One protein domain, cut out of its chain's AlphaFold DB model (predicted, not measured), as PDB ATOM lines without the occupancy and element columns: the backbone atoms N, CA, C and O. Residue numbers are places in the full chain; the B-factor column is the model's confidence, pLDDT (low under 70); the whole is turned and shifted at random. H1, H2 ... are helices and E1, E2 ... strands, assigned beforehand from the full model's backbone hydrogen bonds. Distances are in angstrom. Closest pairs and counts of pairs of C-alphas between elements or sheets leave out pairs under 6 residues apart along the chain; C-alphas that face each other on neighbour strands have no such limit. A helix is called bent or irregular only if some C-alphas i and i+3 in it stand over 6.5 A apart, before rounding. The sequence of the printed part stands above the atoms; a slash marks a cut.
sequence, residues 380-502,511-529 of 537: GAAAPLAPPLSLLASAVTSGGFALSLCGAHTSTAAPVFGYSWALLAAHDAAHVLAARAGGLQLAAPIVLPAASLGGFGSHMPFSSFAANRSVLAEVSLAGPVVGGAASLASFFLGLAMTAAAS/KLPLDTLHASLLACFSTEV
ATOM      1  N   GLY A 380     170.234 216.064 289.287       60.78
ATOM      2  CA  GLY A 380     170.661 214.900 288.496       60.78
ATOM      3  C   GLY A 380     171.594 215.301 287.345       60.78
ATOM      4  O   GLY A 380     171.622 216.464 286.951       60.78
ATOM      5  N   ALA A 381     172.314 214.341 286.753       57.38
ATOM      6  CA  ALA A 381     173.327 214.598 285.716       57.38
ATOM      7  C   ALA A 381     172.813 215.377 284.481       57.38
ATOM      8  O   ALA A 381     173.574 216.114 283.861       57.38
ATOM      9  N   ALA A 382     171.522 215.260 284.144       57.44
ATOM     10  CA  ALA A 382     170.897 215.981 283.028       57.44
ATOM     11  C   ALA A 382     170.262 217.332 283.421       57.44
ATOM     12  O   ALA A 382     169.997 218.168 282.558       57.44
ATOM     13  N   ALA A 383     170.025 217.576 284.712       66.12
ATOM     14  CA  ALA A 383     169.394 218.802 285.193       66.12
ATOM     15  C   ALA A 383     170.156 220.103 284.861       66.12
ATOM     16  O   ALA A 383     169.491 221.067 284.478       66.12
ATOM     17  N   PRO A 384     171.505 220.168 284.918       72.25
ATOM     18  CA  PRO A 384     172.218 221.388 284.534       72.25
ATOM     19  C   PRO A 384     172.196 221.649 283.020       72.25
ATOM     20  O   PRO A 384     172.445 222.775 282.598       72.25
ATOM     21  N   LEU A 385     171.883 220.641 282.195       82.69
ATOM     22  CA  LEU A 385     171.848 220.776 280.736       82.69
ATOM     23  C   LEU A 385     170.494 221.267 280.211       82.69
ATOM     24  O   LEU A 385     170.433 221.790 279.100       82.69
ATOM     25  N   ALA A 386     169.414 221.139 280.986       82.56
ATOM     26  CA  ALA A 386     168.081 221.510 280.519       82.56
ATOM     27  C   ALA A 386     167.956 223.009 280.163       82.56
ATOM     28  O   ALA A 386     167.519 223.291 279.045       82.56
ATOM     29  N   PRO A 387     168.387 223.977 281.001       87.75
ATOM     30  CA  PRO A 387     168.343 225.392 280.629       87.75
ATOM     31  C   PRO A 387     169.140 225.728 279.354       87.75
ATOM     32  O   PRO A 387     168.532 226.275 278.433       87.75
ATOM     33  N   PRO A 388     170.437 225.369 279.206       89.25
ATOM     34  CA  PRO A 388     171.188 225.714 277.998       89.25
ATOM     35  C   PRO A 388     170.667 225.002 276.742       89.25
ATOM     36  O   PRO A 388     170.659 225.607 275.672       89.25
ATOM     37  N   LEU A 389     170.179 223.759 276.848       90.50
ATOM     38  CA  LEU A 389     169.549 223.070 275.716       90.50
ATOM     39  C   LEU A 389     168.228 223.731 275.312       90.50
ATOM     40  O   LEU A 389     167.981 223.917 274.123       90.50
ATOM     41  N   SER A 390     167.401 224.123 276.285       91.69
ATOM     42  CA  SER A 390     166.137 224.827 276.033       91.69
ATOM     43  C   SER A 390     166.366 226.194 275.380       91.69
ATOM     44  O   SER A 390     165.676 226.558 274.428       91.69
ATOM     45  N   LEU A 391     167.408 226.903 275.824       93.00
ATOM     46  CA  LEU A 391     167.851 228.174 275.268       93.00
ATOM     47  C   LEU A 391     168.310 228.001 273.817       93.00
ATOM     48  O   LEU A 391     167.854 228.733 272.943       93.00
ATOM     49  N   LEU A 392     169.167 227.008 273.550       94.25
ATOM     50  CA  LEU A 392     169.655 226.708 272.204       94.25
ATOM     51  C   LEU A 392     168.508 226.320 271.264       94.25
ATOM     52  O   LEU A 392     168.401 226.872 270.172       94.25
ATOM     53  N   ALA A 393     167.632 225.407 271.690       93.06
ATOM     54  CA  ALA A 393     166.476 224.988 270.901       93.06
ATOM     55  C   ALA A 393     165.563 226.177 270.571       93.06
ATOM     56  O   ALA A 393     165.172 226.351 269.419       93.06
ATOM     57  N   SER A 394     165.291 227.036 271.557       94.06
ATOM     58  CA  SER A 394     164.455 228.226 271.377       94.06
ATOM     59  C   SER A 394     165.113 229.278 270.489       94.06
ATOM     60  O   SER A 394     164.426 229.948 269.718       94.06
ATOM     61  N   ALA A 395     166.441 229.422 270.552       94.06
ATOM     62  CA  ALA A 395     167.190 230.312 269.669       94.06
ATOM     63  C   ALA A 395     167.108 229.831 268.216       94.06
ATOM     64  O   ALA A 395     166.875 230.635 267.315       94.06
ATOM     65  N   VAL A 396     167.209 228.519 267.990       94.62
ATOM     66  CA  VAL A 396     167.040 227.917 266.662       94.62
ATOM     67  C   VAL A 396     165.617 228.119 266.139       94.62
ATOM     68  O   VAL A 396     165.455 228.590 265.014       94.62
ATOM     69  N   THR A 397     164.579 227.823 266.930       94.00
ATOM     70  CA  THR A 397     163.185 227.987 266.476       94.00
ATOM     71  C   THR A 397     162.822 229.451 266.250       94.00
ATOM     72  O   THR A 397     162.237 229.778 265.221       94.00
ATOM     73  N   SER A 398     163.230 230.355 267.146       92.69
ATOM     74  CA  SER A 398     162.989 231.796 267.002       92.69
ATOM     75  C   SER A 398     163.752 232.391 265.820       92.69
ATOM     76  O   SER A 398     163.210 233.221 265.092       92.69
ATOM     77  N   GLY A 399     164.995 231.957 265.591       93.00
ATOM     78  CA  GLY A 399     165.796 232.385 264.445       93.00
ATOM     79  C   GLY A 399     165.212 231.889 263.124       93.00
ATOM     80  O   GLY A 399     165.074 232.665 262.179       93.00
ATOM     81  N   GLY A 400     164.792 230.621 263.073       91.94
ATOM     82  CA  GLY A 400     164.100 230.045 261.920       91.94
ATOM     83  C   GLY A 400     162.781 230.756 261.614       91.94
ATOM     84  O   GLY A 400     162.505 231.071 260.456       91.94
ATOM     85  N   PHE A 401     162.004 231.086 262.647       90.19
ATOM     86  CA  PHE A 401     160.774 231.862 262.509       90.19
ATOM     87  C   PHE A 401     161.041 233.278 261.971       90.19
ATOM     88  O   PHE A 401     160.426 233.685 260.987       90.19
ATOM     89  N   ALA A 402     162.015 234.001 262.532       90.88
ATOM     90  CA  ALA A 402     162.392 235.333 262.051       90.88
ATOM     91  C   ALA A 402     162.876 235.314 260.589       90.88
ATOM     92  O   ALA A 402     162.500 236.180 259.796       90.88
ATOM     93  N   LEU A 403     163.664 234.301 260.206       91.81
ATOM     94  CA  LEU A 403     164.070 234.080 258.817       91.81
ATOM     95  C   LEU A 403     162.866 233.814 257.913       91.81
ATOM     96  O   LEU A 403     162.808 234.361 256.816       91.81
ATOM     97  N   SER A 404     161.896 233.019 258.367       89.12
ATOM     98  CA  SER A 404     160.673 232.743 257.608       89.12
ATOM     99  C   SER A 404     159.861 234.017 257.343       89.12
ATOM    100  O   SER A 404     159.492 234.263 256.196       89.12
ATOM    101  N   LEU A 405     159.682 234.879 258.355       86.06
ATOM    102  CA  LEU A 405     158.996 236.174 258.215       86.06
ATOM    103  C   LEU A 405     159.684 237.125 257.225       86.06
ATOM    104  O   LEU A 405     159.032 237.948 256.583       86.06
ATOM    105  N   CYS A 406     161.007 237.012 257.110       87.25
ATOM    106  CA  CYS A 406     161.844 237.912 256.322       87.25
ATOM    107  C   CYS A 406     162.318 237.297 254.996       87.25
ATOM    108  O   CYS A 406     163.269 237.800 254.402       87.25
ATOM    109  N   GLY A 407     161.714 236.197 254.531       87.00
ATOM    110  CA  GLY A 407     162.081 235.573 253.252       87.00
ATOM    111  C   GLY A 407     163.526 235.062 253.196       87.00
ATOM    112  O   GLY A 407     164.166 235.134 252.153       87.00
ATOM    113  N   ALA A 408     164.050 234.573 254.323       86.12
ATOM    114  CA  ALA A 408     165.432 234.129 254.523       86.12
ATOM    115  C   ALA A 408     166.512 235.225 254.388       86.12
ATOM    116  O   ALA A 408     167.703 234.917 254.316       86.12
ATOM    117  N   HIS A 409     166.131 236.506 254.421       87.50
ATOM    118  CA  HIS A 409     167.083 237.613 254.487       87.50
ATOM    119  C   HIS A 409     167.580 237.823 255.922       87.50
ATOM    120  O   HIS A 409     166.849 238.266 256.804       87.50
ATOM    121  N   THR A 410     168.855 237.520 256.165       88.44
ATOM    122  CA  THR A 410     169.458 237.587 257.506       88.44
ATOM    123  C   THR A 410     169.536 239.010 258.061       88.44
ATOM    124  O   THR A 410     169.343 239.195 259.259       88.44
ATOM    125  N   SER A 411     169.765 240.016 257.212       88.88
ATOM    126  CA  SER A 411     169.881 241.423 257.622       88.88
ATOM    127  C   SER A 411     168.584 242.002 258.190       88.88
ATOM    128  O   SER A 411     168.634 242.850 259.075       88.88
ATOM    129  N   THR A 412     167.429 241.531 257.718       86.88
ATOM    130  CA  THR A 412     166.105 241.933 258.215       86.88
ATOM    131  C   THR A 412     165.564 240.972 259.273       86.88
ATOM    132  O   THR A 412     164.862 241.404 260.182       86.88
ATOM    133  N   ALA A 413     165.949 239.691 259.238       91.00
ATOM    134  CA  ALA A 413     165.578 238.716 260.264       91.00
ATOM    135  C   ALA A 413     166.296 238.945 261.604       91.00
ATOM    136  O   ALA A 413     165.688 238.785 262.662       91.00
ATOM    137  N   ALA A 414     167.577 239.327 261.578       92.94
ATOM    138  CA  ALA A 414     168.375 239.568 262.779       92.94
ATOM    139  C   ALA A 414     167.748 240.591 263.749       92.94
ATOM    140  O   ALA A 414     167.645 240.265 264.933       92.94
ATOM    141  N   PRO A 415     167.276 241.779 263.312       90.94
ATOM    142  CA  PRO A 415     166.621 242.718 264.220       90.94
ATOM    143  C   PRO A 415     165.292 242.180 264.762       90.94
ATOM    144  O   PRO A 415     165.015 242.375 265.940       90.94
ATOM    145  N   VAL A 416     164.501 241.445 263.969       89.75
ATOM    146  CA  VAL A 416     163.249 240.818 264.446       89.75
ATOM    147  C   VAL A 416     163.535 239.787 265.539       89.75
ATOM    148  O   VAL A 416     162.893 239.793 266.594       89.75
ATOM    149  N   PHE A 417     164.529 238.928 265.313       93.19
ATOM    150  CA  PHE A 417     164.990 237.951 266.294       93.19
ATOM    151  C   PHE A 417     165.493 238.642 267.566       93.19
ATOM    152  O   PHE A 417     165.000 238.360 268.657       93.19
ATOM    153  N   GLY A 418     166.429 239.584 267.425       94.25
ATOM    154  CA  GLY A 418     167.032 240.293 268.553       94.25
ATOM    155  C   GLY A 418     165.999 241.054 269.380       94.25
ATOM    156  O   GLY A 418     166.033 240.998 270.606       94.25
ATOM    157  N   TYR A 419     165.029 241.691 268.722       92.50
ATOM    158  CA  TYR A 419     163.943 242.395 269.395       92.50
ATOM    159  C   TYR A 419     163.031 241.458 270.191       92.50
ATOM    160  O   TYR A 419     162.720 241.730 271.350       92.50
ATOM    161  N   SER A 420     162.644 240.327 269.599       90.81
ATOM    162  CA  SER A 420     161.810 239.323 270.273       90.81
ATOM    163  C   SER A 420     162.504 238.774 271.524       90.81
ATOM    164  O   SER A 420     161.893 238.662 272.587       90.81
ATOM    165  N   TRP A 421     163.811 238.515 271.430       94.50
ATOM    166  CA  TRP A 421     164.627 238.088 272.566       94.50
ATOM    167  C   TRP A 421     164.827 239.185 273.612       94.50
ATOM    168  O   TRP A 421     164.847 238.883 274.802       94.50
ATOM    169  N   ALA A 422     164.925 240.450 273.205       95.44
ATOM    170  CA  ALA A 422     165.003 241.573 274.135       95.44
ATOM    171  C   ALA A 422     163.713 241.723 274.957       95.44
ATOM    172  O   ALA A 422     163.782 241.953 276.166       95.44
ATOM    173  N   LEU A 423     162.541 241.540 274.336       94.50
ATOM    174  CA  LEU A 423     161.257 241.534 275.044       94.50
ATOM    175  C   LEU A 423     161.162 240.376 276.041       94.50
ATOM    176  O   LEU A 423     160.763 240.593 277.187       94.50
ATOM    177  N   LEU A 424     161.573 239.170 275.634       94.31
ATOM    178  CA  LEU A 424     161.615 238.010 276.525       94.31
ATOM    179  C   LEU A 424     162.582 238.234 277.698       94.31
ATOM    180  O   LEU A 424     162.230 237.992 278.847       94.31
ATOM    181  N   ALA A 425     163.773 238.775 277.435       95.00
ATOM    182  CA  ALA A 425     164.743 239.097 278.475       95.00
ATOM    183  C   ALA A 425     164.218 240.163 279.452       95.00
ATOM    184  O   ALA A 425     164.463 240.063 280.652       95.00
ATOM    185  N   ALA A 426     163.478 241.166 278.969       96.25
ATOM    186  CA  ALA A 426     162.849 242.175 279.822       96.25
ATOM    187  C   ALA A 426     161.737 241.578 280.702       96.25
ATOM    188  O   ALA A 426     161.673 241.882 281.895       96.25
ATOM    189  N   HIS A 427     160.899 240.704 280.132       96.19
ATOM    190  CA  HIS A 427     159.900 239.928 280.871       96.19
ATOM    191  C   HIS A 427     160.560 239.094 281.978       96.19
ATOM    192  O   HIS A 427     160.147 239.145 283.137       96.19
ATOM    193  N   ASP A 428     161.652 238.403 281.652       95.94
ATOM    194  CA  ASP A 428     162.331 237.532 282.604       95.94
ATOM    195  C   ASP A 428     163.066 238.307 283.702       95.94
ATOM    196  O   ASP A 428     163.007 237.966 284.887       95.94
ATOM    197  N   ALA A 429     163.725 239.403 283.330       96.44
ATOM    198  CA  ALA A 429     164.384 240.287 284.280       96.44
ATOM    199  C   ALA A 429     163.392 240.840 285.315       96.44
ATOM    200  O   ALA A 429     163.750 240.969 286.487       96.44
ATOM    201  N   ALA A 430     162.145 241.114 284.911       97.25
ATOM    202  CA  ALA A 430     161.062 241.521 285.806       97.25
ATOM    203  C   ALA A 430     160.750 240.481 286.879       97.25
ATOM    204  O   ALA A 430     160.752 240.825 288.063       97.25
ATOM    205  N   HIS A 431     160.588 239.213 286.502       96.75
ATOM    206  CA  HIS A 431     160.434 238.131 287.475       96.75
ATOM    207  C   HIS A 431     161.636 238.034 288.424       96.75
ATOM    208  O   HIS A 431     161.453 238.003 289.642       96.75
ATOM    209  N   VAL A 432     162.868 238.049 287.898       95.88
ATOM    210  CA  VAL A 432     164.094 237.921 288.710       95.88
ATOM    211  C   VAL A 432     164.239 239.065 289.711       95.88
ATOM    212  O   VAL A 432     164.579 238.840 290.873       95.88
ATOM    213  N   LEU A 433     163.998 240.299 289.280       96.75
ATOM    214  CA  LEU A 433     164.146 241.468 290.140       96.75
ATOM    215  C   LEU A 433     163.024 241.555 291.182       96.75
ATOM    216  O   LEU A 433     163.314 241.880 292.335       96.75
ATOM    217  N   ALA A 434     161.784 241.201 290.830       96.69
ATOM    218  CA  ALA A 434     160.694 241.085 291.800       96.69
ATOM    219  C   ALA A 434     160.974 239.985 292.836       96.69
ATOM    220  O   ALA A 434     160.811 240.207 294.034       96.69
ATOM    221  N   ALA A 435     161.485 238.830 292.398       95.62
ATOM    222  CA  ALA A 435     161.822 237.732 293.296       95.62
ATOM    223  C   ALA A 435     162.933 238.130 294.272       95.62
ATOM    224  O   ALA A 435     162.786 237.950 295.480       95.62
ATOM    225  N   ARG A 436     163.996 238.782 293.781       94.75
ATOM    226  CA  ARG A 436     165.068 239.322 294.632       94.75
ATOM    227  C   ARG A 436     164.547 240.327 295.658       94.75
ATOM    228  O   ARG A 436     164.949 240.259 296.815       94.75
ATOM    229  N   ALA A 437     163.650 241.229 295.256       94.25
ATOM    230  CA  ALA A 437     163.043 242.197 296.168       94.25
ATOM    231  C   ALA A 437     162.184 241.523 297.254       94.25
ATOM    232  O   ALA A 437     162.170 241.982 298.394       94.25
ATOM    233  N   GLY A 438     161.519 240.416 296.915       91.06
ATOM    234  CA  GLY A 438     160.719 239.604 297.832       91.06
ATOM    235  C   GLY A 438     161.494 238.538 298.616       91.06
ATOM    236  O   GLY A 438     160.869 237.742 299.315       91.06
ATOM    237  N   GLY A 439     162.829 238.475 298.501       91.25
ATOM    238  CA  GLY A 439     163.649 237.449 299.160       91.25
ATOM    239  C   GLY A 439     163.419 236.024 298.636       91.25
ATOM    240  O   GLY A 439     163.706 235.055 299.335       91.25
ATOM    241  N   LEU A 440     162.891 235.898 297.420       92.31
ATOM    242  CA  LEU A 440     162.574 234.647 296.748       92.31
ATOM    243  C   LEU A 440     163.669 234.289 295.741       92.31
ATOM    244  O   LEU A 440     164.165 235.138 294.999       92.31
ATOM    245  N   GLN A 441     164.039 233.014 295.696       90.81
ATOM    246  CA  GLN A 441     164.983 232.485 294.717       90.81
ATOM    247  C   GLN A 441     164.236 231.813 293.561       90.81
ATOM    248  O   GLN A 441     163.330 231.002 293.779       90.81
ATOM    249  N   LEU A 442     164.648 232.152 292.338       91.81
ATOM    250  CA  LEU A 442     164.218 231.512 291.096       91.81
ATOM    251  C   LEU A 442     165.360 230.662 290.533       91.81
ATOM    252  O   LEU A 442     166.537 230.995 290.695       91.81
ATOM    253  N   ALA A 443     165.008 229.568 289.868       89.38
ATOM    254  CA  ALA A 443     165.919 228.803 289.034       89.38
ATOM    255  C   ALA A 443     166.173 229.527 287.699       89.38
ATOM    256  O   ALA A 443     165.502 230.502 287.357       89.38
ATOM    257  N   ALA A 444     167.153 229.038 286.937       89.81
ATOM    258  CA  ALA A 444     167.425 229.558 285.602       89.81
ATOM    259  C   ALA A 444     166.186 229.414 284.687       89.81
ATOM    260  O   ALA A 444     165.482 228.401 284.787       89.81
ATOM    261  N   PRO A 445     165.931 230.387 283.794       90.94
ATOM    262  CA  PRO A 445     164.812 230.323 282.865       90.94
ATOM    263  C   PRO A 445     164.956 229.129 281.920       90.94
ATOM    264  O   PRO A 445     166.022 228.876 281.357       90.94
ATOM    265  N   ILE A 446     163.854 228.407 281.743       91.25
ATOM    266  CA  ILE A 446     163.696 227.349 280.750       91.25
ATOM    267  C   ILE A 446     162.878 227.948 279.614       91.25
ATOM    268  O   ILE A 446     161.684 228.198 279.776       91.25
ATOM    269  N   VAL A 447     163.519 228.211 278.478       93.44
ATOM    270  CA  VAL A 447     162.846 228.806 277.318       93.44
ATOM    271  C   VAL A 447     162.166 227.702 276.519       93.44
ATOM    272  O   VAL A 447     162.774 226.676 276.221       93.44
ATOM    273  N   LEU A 448     160.890 227.891 276.208       91.75
ATOM    274  CA  LEU A 448     160.052 226.890 275.566       91.75
ATOM    275  C   LEU A 448     160.056 227.105 274.042       91.75
ATOM    276  O   LEU A 448     159.510 228.109 273.567       91.75
ATOM    277  N   PRO A 449     160.640 226.184 273.253       90.88
ATOM    278  CA  PRO A 449     160.724 226.340 271.806       90.88
ATOM    279  C   PRO A 449     159.358 226.138 271.143       90.88
ATOM    280  O   PRO A 449     158.580 225.272 271.541       90.88
ATOM    281  N   ALA A 450     159.089 226.897 270.078       87.75
ATOM    282  CA  ALA A 450     157.892 226.740 269.256       87.75
ATOM    283  C   ALA A 450     158.229 226.993 267.785       87.75
ATOM    284  O   ALA A 450     158.615 228.097 267.417       87.75
ATOM    285  N   ALA A 451     158.063 225.994 266.919       82.69
ATOM    286  CA  ALA A 451     158.391 226.151 265.500       82.69
ATOM    287  C   ALA A 451     157.476 227.163 264.781       82.69
ATOM    288  O   ALA A 451     157.931 227.874 263.891       82.69
ATOM    289  N   SER A 452     156.201 227.244 265.173       80.50
ATOM    290  CA  SER A 452     155.189 228.100 264.534       80.50
ATOM    291  C   SER A 452     155.203 229.555 265.009       80.50
ATOM    292  O   SER A 452     154.783 230.434 264.263       80.50
ATOM    293  N   LEU A 453     155.663 229.805 266.236       77.12
ATOM    294  CA  LEU A 453     155.638 231.124 266.885       77.12
ATOM    295  C   LEU A 453     157.044 231.653 267.219       77.12
ATOM    296  O   LEU A 453     157.185 232.723 267.802       77.12
ATOM    297  N   GLY A 454     158.092 230.888 266.911       82.06
ATOM    298  CA  GLY A 454     159.461 231.126 267.368       82.06
ATOM    299  C   GLY A 454     159.721 230.607 268.789       82.06
ATOM    300  O   GLY A 454     160.687 229.870 269.004       82.06
ATOM    301  N   GLY A 455     158.831 230.901 269.741       86.25
ATOM    302  CA  GLY A 455     158.878 230.401 271.119       86.25
ATOM    303  C   GLY A 455     157.560 230.621 271.870       86.25
ATOM    304  O   GLY A 455     156.784 231.501 271.509       86.25
ATOM    305  N   PHE A 456     157.312 229.835 272.922       85.69
ATOM    306  CA  PHE A 456     156.179 230.033 273.846       85.69
ATOM    307  C   PHE A 456     156.513 230.977 275.013       85.69
ATOM    308  O   PHE A 456     155.672 231.220 275.873       85.69
ATOM    309  N   GLY A 457     157.738 231.501 275.049       87.88
ATOM    310  CA  GLY A 457     158.271 232.268 276.169       87.88
ATOM    311  C   GLY A 457     159.138 231.402 277.074       87.88
ATOM    312  O   GLY A 457     159.764 230.439 276.626       87.88
ATOM    313  N   SER A 458     159.205 231.765 278.342       91.19
ATOM    314  CA  SER A 458     160.092 231.182 279.342       91.19
ATOM    315  C   SER A 458     159.298 230.754 280.570       91.19
ATOM    316  O   SER A 458     158.281 231.337 280.938       91.19
ATOM    317  N   HIS A 459     159.786 229.710 281.227       89.88
ATOM    318  CA  HIS A 459     159.315 229.278 282.529       89.88
ATOM    319  C   HIS A 459     160.464 229.413 283.529       89.88
ATOM    320  O   HIS A 459     161.536 228.844 283.319       89.88
ATOM    321  N   MET A 460     160.247 230.154 284.619       90.88
ATOM    322  CA  MET A 460     161.210 230.307 285.714       90.88
ATOM    323  C   MET A 460     160.694 229.631 286.984       90.88
ATOM    324  O   MET A 460     159.914 230.228 287.727       90.88
ATOM    325  N   PRO A 461     161.133 228.393 287.257       88.38
ATOM    326  CA  PRO A 461     160.717 227.681 288.453       88.38
ATOM    327  C   PRO A 461     161.175 228.383 289.737       88.38
ATOM    328  O   PRO A 461     162.288 228.908 289.807       88.38
ATOM    329  N   PHE A 462     160.381 228.292 290.801       89.56
ATOM    330  CA  PHE A 462     160.812 228.695 292.141       89.56
ATOM    331  C   PHE A 462     161.822 227.700 292.707       89.56
ATOM    332  O   PHE A 462     161.526 226.506 292.784       89.56
ATOM    333  N   SER A 463     162.994 228.176 293.133       86.44
ATOM    334  CA  SER A 463     164.021 227.366 293.811       86.44
ATOM    335  C   SER A 463     163.946 227.459 295.338       86.44
ATOM    336  O   SER A 463     164.651 226.753 296.054       86.44
ATOM    337  N   SER A 464     163.050 228.294 295.859       87.31
ATOM    338  CA  SER A 464     162.726 228.392 297.282       87.31
ATOM    339  C   SER A 464     161.243 228.719 297.455       87.31
ATOM    340  O   SER A 464     160.614 229.228 296.531       87.31
ATOM    341  N   PHE A 465     160.676 228.425 298.623       86.75
ATOM    342  CA  PHE A 465     159.290 228.790 298.920       86.75
ATOM    343  C   PHE A 465     159.143 230.292 299.169       86.75
ATOM    344  O   PHE A 465     159.975 230.897 299.851       86.75
ATOM    345  N   ALA A 466     158.047 230.868 298.679       87.44
ATOM    346  CA  ALA A 466     157.668 232.240 298.987       87.44
ATOM    347  C   ALA A 466     157.311 232.401 300.469       87.44
ATOM    348  O   ALA A 466     156.678 231.537 301.072       87.44
ATOM    349  N   ALA A 467     157.691 233.541 301.047       81.25
ATOM    350  CA  ALA A 467     157.387 233.857 302.441       81.25
ATOM    351  C   ALA A 467     155.885 234.085 302.679       81.25
ATOM    352  O   ALA A 467     155.383 233.857 303.776       81.25
ATOM    353  N   ASN A 468     155.170 234.582 301.666       83.38
ATOM    354  CA  ASN A 468     153.733 234.821 301.706       83.38
ATOM    355  C   ASN A 468     153.151 234.924 300.283       83.38
ATOM    356  O   ASN A 468     153.882 235.062 299.299       83.38
ATOM    357  N   ARG A 469     151.815 234.900 300.191       84.62
ATOM    358  CA  ARG A 469     151.071 234.986 298.923       84.62
ATOM    359  C   ARG A 469     151.245 236.328 298.195       84.62
ATOM    360  O   ARG A 469     151.130 236.354 296.976       84.62
ATOM    361  N   SER A 470     151.558 237.419 298.906       88.25
ATOM    362  CA  SER A 470     151.814 238.731 298.277       88.25
ATOM    363  C   SER A 470     153.072 238.686 297.425       88.25
ATOM    364  O   SER A 470     153.030 239.066 296.264       88.25
ATOM    365  N   VAL A 471     154.168 238.141 297.965       91.12
ATOM    366  CA  VAL A 471     155.419 237.969 297.210       91.12
ATOM    367  C   VAL A 471     155.187 237.088 295.984       91.12
ATOM    368  O   VAL A 471     155.671 237.408 294.902       91.12
ATOM    369  N   LEU A 472     154.407 236.011 296.125       90.75
ATOM    370  CA  LEU A 472     154.055 235.156 294.991       90.75
ATOM    371  C   LEU A 472     153.286 235.938 293.915       90.75
ATOM    372  O   LEU A 472     153.643 235.870 292.744       90.75
ATOM    373  N   ALA A 473     152.277 236.719 294.307       92.88
ATOM    374  CA  ALA A 473     151.496 237.539 293.386       92.88
ATOM    375  C   ALA A 473     152.348 238.622 292.701       92.88
ATOM    376  O   ALA A 473     152.253 238.799 291.489       92.88
ATOM    377  N   GLU A 474     153.203 239.314 293.453       94.81
ATOM    378  CA  GLU A 474     154.105 240.351 292.942       94.81
ATOM    379  C   GLU A 474     155.080 239.791 291.904       94.81
ATOM    380  O   GLU A 474     155.232 240.368 290.827       94.81
ATOM    381  N   VAL A 475     155.702 238.643 292.193       95.56
ATOM    382  CA  VAL A 475     156.608 237.978 291.249       95.56
ATOM    383  C   VAL A 475     155.847 237.512 290.018       95.56
ATOM    384  O   VAL A 475     156.303 237.789 288.914       95.56
ATOM    385  N   SER A 476     154.686 236.874 290.179       93.44
ATOM    386  CA  SER A 476     153.869 236.391 289.060       93.44
ATOM    387  C   SER A 476     153.366 237.517 288.153       93.44
ATOM    388  O   SER A 476     153.293 237.323 286.944       93.44
ATOM    389  N   LEU A 477     153.063 238.705 288.695       96.06
ATOM    390  CA  LEU A 477     152.640 239.859 287.890       96.06
ATOM    391  C   LEU A 477     153.801 240.577 287.195       96.06
ATOM    392  O   LEU A 477     153.586 241.186 286.146       96.06
ATOM    393  N   ALA A 478     155.007 240.554 287.769       96.75
ATOM    394  CA  ALA A 478     156.113 241.392 287.313       96.75
ATOM    395  C   ALA A 478     156.455 241.181 285.828       96.75
ATOM    396  O   ALA A 478     156.484 242.151 285.066       96.75
ATOM    397  N   GLY A 479     156.660 239.929 285.406       94.31
ATOM    398  CA  GLY A 479     156.936 239.578 284.009       94.31
ATOM    399  C   GLY A 479     155.834 240.018 283.050       94.31
ATOM    400  O   GLY A 479     156.110 240.808 282.142       94.31
ATOM    401  N   PRO A 480     154.577 239.571 283.233       94.19
ATOM    402  CA  PRO A 480     153.457 239.964 282.382       94.19
ATOM    403  C   PRO A 480     153.260 241.478 282.275       94.19
ATOM    404  O   PRO A 480     153.031 241.983 281.178       94.19
ATOM    405  N   VAL A 481     153.392 242.221 283.378       95.94
ATOM    406  CA  VAL A 481     153.222 243.681 283.369       95.94
ATOM    407  C   VAL A 481     154.339 244.361 282.581       95.94
ATOM    408  O   VAL A 481     154.052 245.175 281.706       95.94
ATOM    409  N   VAL A 482     155.606 244.030 282.848       96.81
ATOM    410  CA  VAL A 482     156.747 244.663 282.164       96.81
ATOM    411  C   VAL A 482     156.813 244.241 280.696       96.81
ATOM    412  O   VAL A 482     156.909 245.097 279.817       96.81
ATOM    413  N   GLY A 483     156.704 242.942 280.415       93.44
ATOM    414  CA  GLY A 483     156.711 242.407 279.053       93.44
ATOM    415  C   GLY A 483     155.512 242.885 278.234       93.44
ATOM    416  O   GLY A 483     155.670 243.271 277.075       93.44
ATOM    417  N   GLY A 484     154.325 242.937 278.843       91.94
ATOM    418  CA  GLY A 484     153.112 243.461 278.220       91.94
ATOM    419  C   GLY A 484     153.214 244.954 277.916       91.94
ATOM    420  O   GLY A 484     152.932 245.366 276.792       91.94
ATOM    421  N   ALA A 485     153.691 245.764 278.865       94.62
ATOM    422  CA  ALA A 485     153.898 247.196 278.652       94.62
ATOM    423  C   ALA A 485     154.953 247.475 277.568       94.62
ATOM    424  O   ALA A 485     154.723 248.309 276.689       94.62
ATOM    425  N   ALA A 486     156.080 246.756 277.585       94.62
ATOM    426  CA  ALA A 486     157.115 246.869 276.559       94.62
ATOM    427  C   ALA A 486     156.575 246.480 275.173       94.62
ATOM    428  O   ALA A 486     156.752 247.224 274.208       94.62
ATOM    429  N   SER A 487     155.844 245.368 275.071       91.94
ATOM    430  CA  SER A 487     155.221 244.917 273.819       91.94
ATOM    431  C   SER A 487     154.180 245.913 273.305       91.94
ATOM    432  O   SER A 487     154.149 246.218 272.115       91.94
ATOM    433  N   LEU A 488     153.371 246.493 274.196       91.56
ATOM    434  CA  LEU A 488     152.376 247.500 273.835       91.56
ATOM    435  C   LEU A 488     153.029 248.789 273.314       91.56
ATOM    436  O   LEU A 488     152.597 249.339 272.302       91.56
ATOM    437  N   ALA A 489     154.105 249.249 273.957       93.69
ATOM    438  CA  ALA A 489     154.883 250.388 273.472       93.69
ATOM    439  C   ALA A 489     155.495 250.106 272.088       93.69
ATOM    440  O   ALA A 489     155.426 250.949 271.194       93.69
ATOM    441  N   SER A 490     156.024 248.892 271.895       91.38
ATOM    442  CA  SER A 490     156.552 248.409 270.610       91.38
ATOM    443  C   SER A 490     155.498 248.457 269.511       91.38
ATOM    444  O   SER A 490     155.763 248.911 268.403       91.38
ATOM    445  N   PHE A 491     154.290 247.996 269.835       89.44
ATOM    446  CA  PHE A 491     153.165 247.959 268.917       89.44
ATOM    447  C   PHE A 491     152.771 249.366 268.462       89.44
ATOM    448  O   PHE A 491     152.684 249.616 267.262       89.44
ATOM    449  N   PHE A 492     152.610 250.314 269.390       92.00
ATOM    450  CA  PHE A 492     152.289 251.698 269.029       92.00
ATOM    451  C   PHE A 492     153.406 252.382 268.241       92.00
ATOM    452  O   PHE A 492     153.116 253.127 267.305       92.00
ATOM    453  N   LEU A 493     154.670 252.111 268.573       92.69
ATOM    454  CA  LEU A 493     155.802 252.608 267.797       92.69
ATOM    455  C   LEU A 493     155.779 252.048 266.368       92.69
ATOM    456  O   LEU A 493     155.893 252.811 265.412       92.69
ATOM    457  N   GLY A 494     155.561 250.740 266.218       89.50
ATOM    458  CA  GLY A 494     155.432 250.083 264.918       89.50
ATOM    459  C   GLY A 494     154.266 250.630 264.095       89.50
ATOM    460  O   GLY A 494     154.431 250.887 262.902       89.50
ATOM    461  N   LEU A 495     153.115 250.893 264.722       89.69
ATOM    462  CA  LEU A 495     151.975 251.543 264.072       89.69
ATOM    463  C   LEU A 495     152.312 252.958 263.600       89.69
ATOM    464  O   LEU A 495     152.015 253.301 262.458       89.69
ATOM    465  N   ALA A 496     152.947 253.769 264.449       93.12
ATOM    466  CA  ALA A 496     153.339 255.130 264.093       93.12
ATOM    467  C   ALA A 496     154.343 255.147 262.929       93.12
ATOM    468  O   ALA A 496     154.202 255.947 262.008       93.12
ATOM    469  N   MET A 497     155.317 254.230 262.938       91.00
ATOM    470  CA  MET A 497     156.276 254.072 261.842       91.00
ATOM    471  C   MET A 497     155.600 253.593 260.556       91.00
ATOM    472  O   MET A 497     155.895 254.116 259.489       91.00
ATOM    473  N   THR A 498     154.658 252.652 260.652       89.50
ATOM    474  CA  THR A 498     153.912 252.146 259.487       89.50
ATOM    475  C   THR A 498     153.035 253.231 258.870       89.50
ATOM    476  O   THR A 498     152.989 253.359 257.653       89.50
ATOM    477  N   ALA A 499     152.372 254.043 259.695       90.94
ATOM    478  CA  ALA A 499     151.534 255.145 259.229       90.94
ATOM    479  C   ALA A 499     152.334 256.254 258.521       90.94
ATOM    480  O   ALA A 499     151.774 256.971 257.696       90.94
ATOM    481  N   ALA A 500     153.621 256.403 258.849       93.12
ATOM    482  CA  ALA A 500     154.512 257.397 258.254       93.12
ATOM    483  C   ALA A 500     155.338 256.863 257.067       93.12
ATOM    484  O   ALA A 500     156.042 257.644 256.429       93.12
ATOM    485  N   ALA A 501     155.286 255.559 256.789       92.81
ATOM    486  CA  ALA A 501     156.120 254.924 255.778       92.81
ATOM    487  C   ALA A 501     155.583 255.152 254.354       92.81
ATOM    488  O   ALA A 501     154.376 255.166 254.105       92.81
ATOM    489  N   SER A 502     156.500 255.312 253.404       94.00
ATOM    490  CA  SER A 502     156.198 255.388 251.974       94.00
ATOM    491  C   SER A 502     155.819 254.017 251.401       94.00
ATOM    492  O   SER A 502     156.200 252.977 251.935       94.00
ATOM    493  N   LYS A 511     156.270 240.289 256.192       76.06
ATOM    494  CA  LYS A 511     154.861 239.905 256.084       76.06
ATOM    495  C   LYS A 511     154.539 238.923 257.199       76.06
ATOM    496  O   LYS A 511     155.088 237.826 257.236       76.06
ATOM    497  N   LEU A 512     153.643 239.316 258.097       75.62
ATOM    498  CA  LEU A 512     153.142 238.437 259.149       75.62
ATOM    499  C   LEU A 512     152.007 237.561 258.599       75.62
ATOM    500  O   LEU A 512     151.059 238.104 258.025       75.62
ATOM    501  N   PRO A 513     152.067 236.227 258.768       76.19
ATOM    502  CA  PRO A 513     150.929 235.363 258.488       76.19
ATOM    503  C   PRO A 513     149.720 235.795 259.324       76.19
ATOM    504  O   PRO A 513     149.845 236.062 260.521       76.19
ATOM    505  N   LEU A 514     148.541 235.842 258.701       76.06
ATOM    506  CA  LEU A 514     147.313 236.257 259.383       76.06
ATOM    507  C   LEU A 514     146.975 235.330 260.562       76.06
ATOM    508  O   LEU A 514     146.522 235.799 261.601       76.06
ATOM    509  N   ASP A 515     147.284 234.039 260.444       72.44
ATOM    510  CA  ASP A 515     147.072 233.056 261.510       72.44
ATOM    511  C   ASP A 515     147.917 233.360 262.757       72.44
ATOM    512  O   ASP A 515     147.448 233.207 263.884       72.44
ATOM    513  N   THR A 516     149.141 233.867 262.573       73.06
ATOM    514  CA  THR A 516     149.989 234.332 263.682       73.06
ATOM    515  C   THR A 516     149.366 235.542 264.371       73.06
ATOM    516  O   THR A 516     149.433 235.666 265.592       73.06
ATOM    517  N   LEU A 517     148.733 236.427 263.597       72.94
ATOM    518  CA  LEU A 517     148.028 237.576 264.146       72.94
ATOM    519  C   LEU A 517     146.791 237.123 264.933       72.94
ATOM    520  O   LEU A 517     146.611 237.575 266.055       72.94
ATOM    521  N   HIS A 518     145.999 236.177 264.425       69.50
ATOM    522  CA  HIS A 518     144.843 235.621 265.144       69.50
ATOM    523  C   HIS A 518     145.214 234.877 266.436       69.50
ATOM    524  O   HIS A 518     144.433 234.877 267.383       69.50
ATOM    525  N   ALA A 519     146.409 234.289 266.510       69.69
ATOM    526  CA  ALA A 519     146.912 233.664 267.733       69.69
ATOM    527  C   ALA A 519     147.270 234.680 268.841       69.69
ATOM    528  O   ALA A 519     147.477 234.291 269.991       69.69
ATOM    529  N   SER A 520     147.346 235.979 268.531       69.81
ATOM    530  CA  SER A 520     147.630 237.022 269.517       69.81
ATOM    531  C   SER A 520     146.366 237.436 270.267       69.81
ATOM    532  O   SER A 520     145.415 237.942 269.673       69.81
ATOM    533  N   LEU A 521     146.390 237.335 271.601       67.94
ATOM    534  CA  LEU A 521     145.325 237.860 272.465       67.94
ATOM    535  C   LEU A 521     145.034 239.342 272.184       67.94
ATOM    536  O   LEU A 521     143.877 239.743 272.146       67.94
ATOM    537  N   LEU A 522     146.064 240.155 271.924       66.81
ATOM    538  CA  LEU A 522     145.910 241.588 271.645       66.81
ATOM    539  C   LEU A 522     145.190 241.842 270.310       66.81
ATOM    540  O   LEU A 522     144.358 242.747 270.200       66.81
ATOM    541  N   ALA A 523     145.470 241.022 269.297       63.88
ATOM    542  CA  ALA A 523     144.769 241.080 268.019       63.88
ATOM    543  C   ALA A 523     143.321 240.575 268.143       63.88
ATOM    544  O   ALA A 523     142.405 241.170 267.577       63.88
ATOM    545  N   CYS A 524     143.095 239.527 268.936       62.50
ATOM    546  CA  CYS A 524     141.755 239.026 269.227       62.50
ATOM    547  C   CYS A 524     140.900 240.110 269.911       62.50
ATOM    548  O   CYS A 524     139.846 240.484 269.400       62.50
ATOM    549  N   PHE A 525     141.418 240.751 270.968       64.31
ATOM    550  CA  PHE A 525     140.717 241.847 271.645       64.31
ATOM    551  C   PHE A 525     140.437 243.047 270.737       64.31
ATOM    552  O   PHE A 525     139.388 243.663 270.868       64.31
ATOM    553  N   SER A 526     141.340 243.399 269.819       63.69
ATOM    554  CA  SER A 526     141.140 244.543 268.915       63.69
ATOM    555  C   SER A 526     140.187 244.249 267.751       63.69
ATOM    556  O   SER A 526     139.546 245.171 267.250       63.69
ATOM    557  N   THR A 527     140.046 242.985 267.346       62.62
ATOM    558  CA  THR A 527     139.128 242.571 266.269       62.62
ATOM    559  C   THR A 527     137.723 242.234 266.776       62.62
ATOM    560  O   THR A 527     136.755 242.423 266.035       62.62
ATOM    561  N   GLU A 528     137.578 241.832 268.043       58.22
ATOM    562  CA  GLU A 528     136.273 241.593 268.673       58.22
ATOM    563  C   GLU A 528     135.534 242.864 269.117       58.22
ATOM    564  O   GLU A 528     134.332 242.800 269.386       58.22
ATOM    565  N   VAL A 529     136.166 244.048 269.100       54.03
ATOM    566  CA  VAL A 529     135.445 245.333 269.235       54.03
ATOM    567  C   VAL A 529     134.702 245.659 267.934       54.03
ATOM    568  O   VAL A 529     134.869 246.709 267.314       54.03
TER     569      VAL A 529
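AT A GLANCE: This is residues 380 to 502 and 511 to 529 of the 537 residues of the protein "Hypothetical protein" of Chrysotila carterae (UniProt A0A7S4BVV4). Three long helices make a zigzag: H1 and H2 meet near one end as a V, and the bent H3 meets the later part of H2, then diverges from it. A small hairpin, E1 and E2, packs on H1, with E2 the strand nearer to H2, while short H4 and H5 form a tail apart from these parts. Residues 491 to 502 stick out. The printed part has 142 residues, mostly helix, in the order H1 H2 E1 E2 H3 H4 H5, with one antiparallel sheet, E1 - E2. It is only just compact, close to loose, with a radius of gyration of the C-alphas of 17.2 A and spans of 54 by 39 by 24 A.

HOW THE PARTS SIT: Start at the hairpin of E1, residues 446 to 450, and E2, residues 454 to 459, antiparallel at 155 degrees; N 446 and O 459 are within hydrogen-bond range at 2.8 A, as are N 456 and O 448 at 2.9 A. Look next at H1, residues 383 to 405: its closest C-alphas to E1 are those of Ser 394 and Pro 449, 4.2 A. Now find H2, residues 410 to 437, whose closest C-alphas to E2 are those of Leu 424 and Gly 457, 6.7 A. H1 and H2 form a helical hairpin; they touch through residues 398 to 405 and 410 to 417 alone, closest at the C-alphas of Ala 402 and Ala 413, 5.0 A, at a steep tilt of 39 degrees, opposite ways. H3, residues 469 to 500, was assigned as one helix by its hydrogen bonds but is bent, with C-alphas 476 and 479 6.7 A apart; its arms are H3a, residues 469 to 476, and H3b, residues 479 to 500. H2 touches H3b with residues 423 to 431 alone, closest at the C-alphas of His 427 and Gly 479, 4.3 A, at a shallow tilt of 31 degrees, opposite ways. H2 touches H3a with residues 430 to 435 alone, closest at the C-alphas of Ala 434 and Val 475, 5.2 A. H4, residues 514 to 518, and H5, residues 521 to 528, are close but not clearly touching, with the C-alphas of His 518 and Cys 524 6.1 A apart. In H3a, H3b, H4 and H5 every O i to N i+4 pair is within hydrogen-bond range; H1 has 17 of 19 and H2 22 of 24.

IN THESE COORDINATES: Find C-alpha 383 at (169.394, 218.802, 285.193); from there H1 runs 33.7 A and is only just irregular, with C-alphas 384 and 387 6.8 A apart. H2 runs 39.5 A to C-alpha 437 at (163.043, 242.197, 296.168), and H3b runs 31.4 A. H5 ends with C-alpha 528 at (136.273, 241.593, 268.673).

THE WHOLE: The C-alphas farthest apart are those of Gly 380 and Ser 502, 56.4 A. Residues 503 to 510 are not printed, and C-alphas 502 and 511 are 16.1 A apart across this cut. Of the links printed whole, none is long. In this model, pLDDT is under 70 at residues 380 to 383 and 518 to 529.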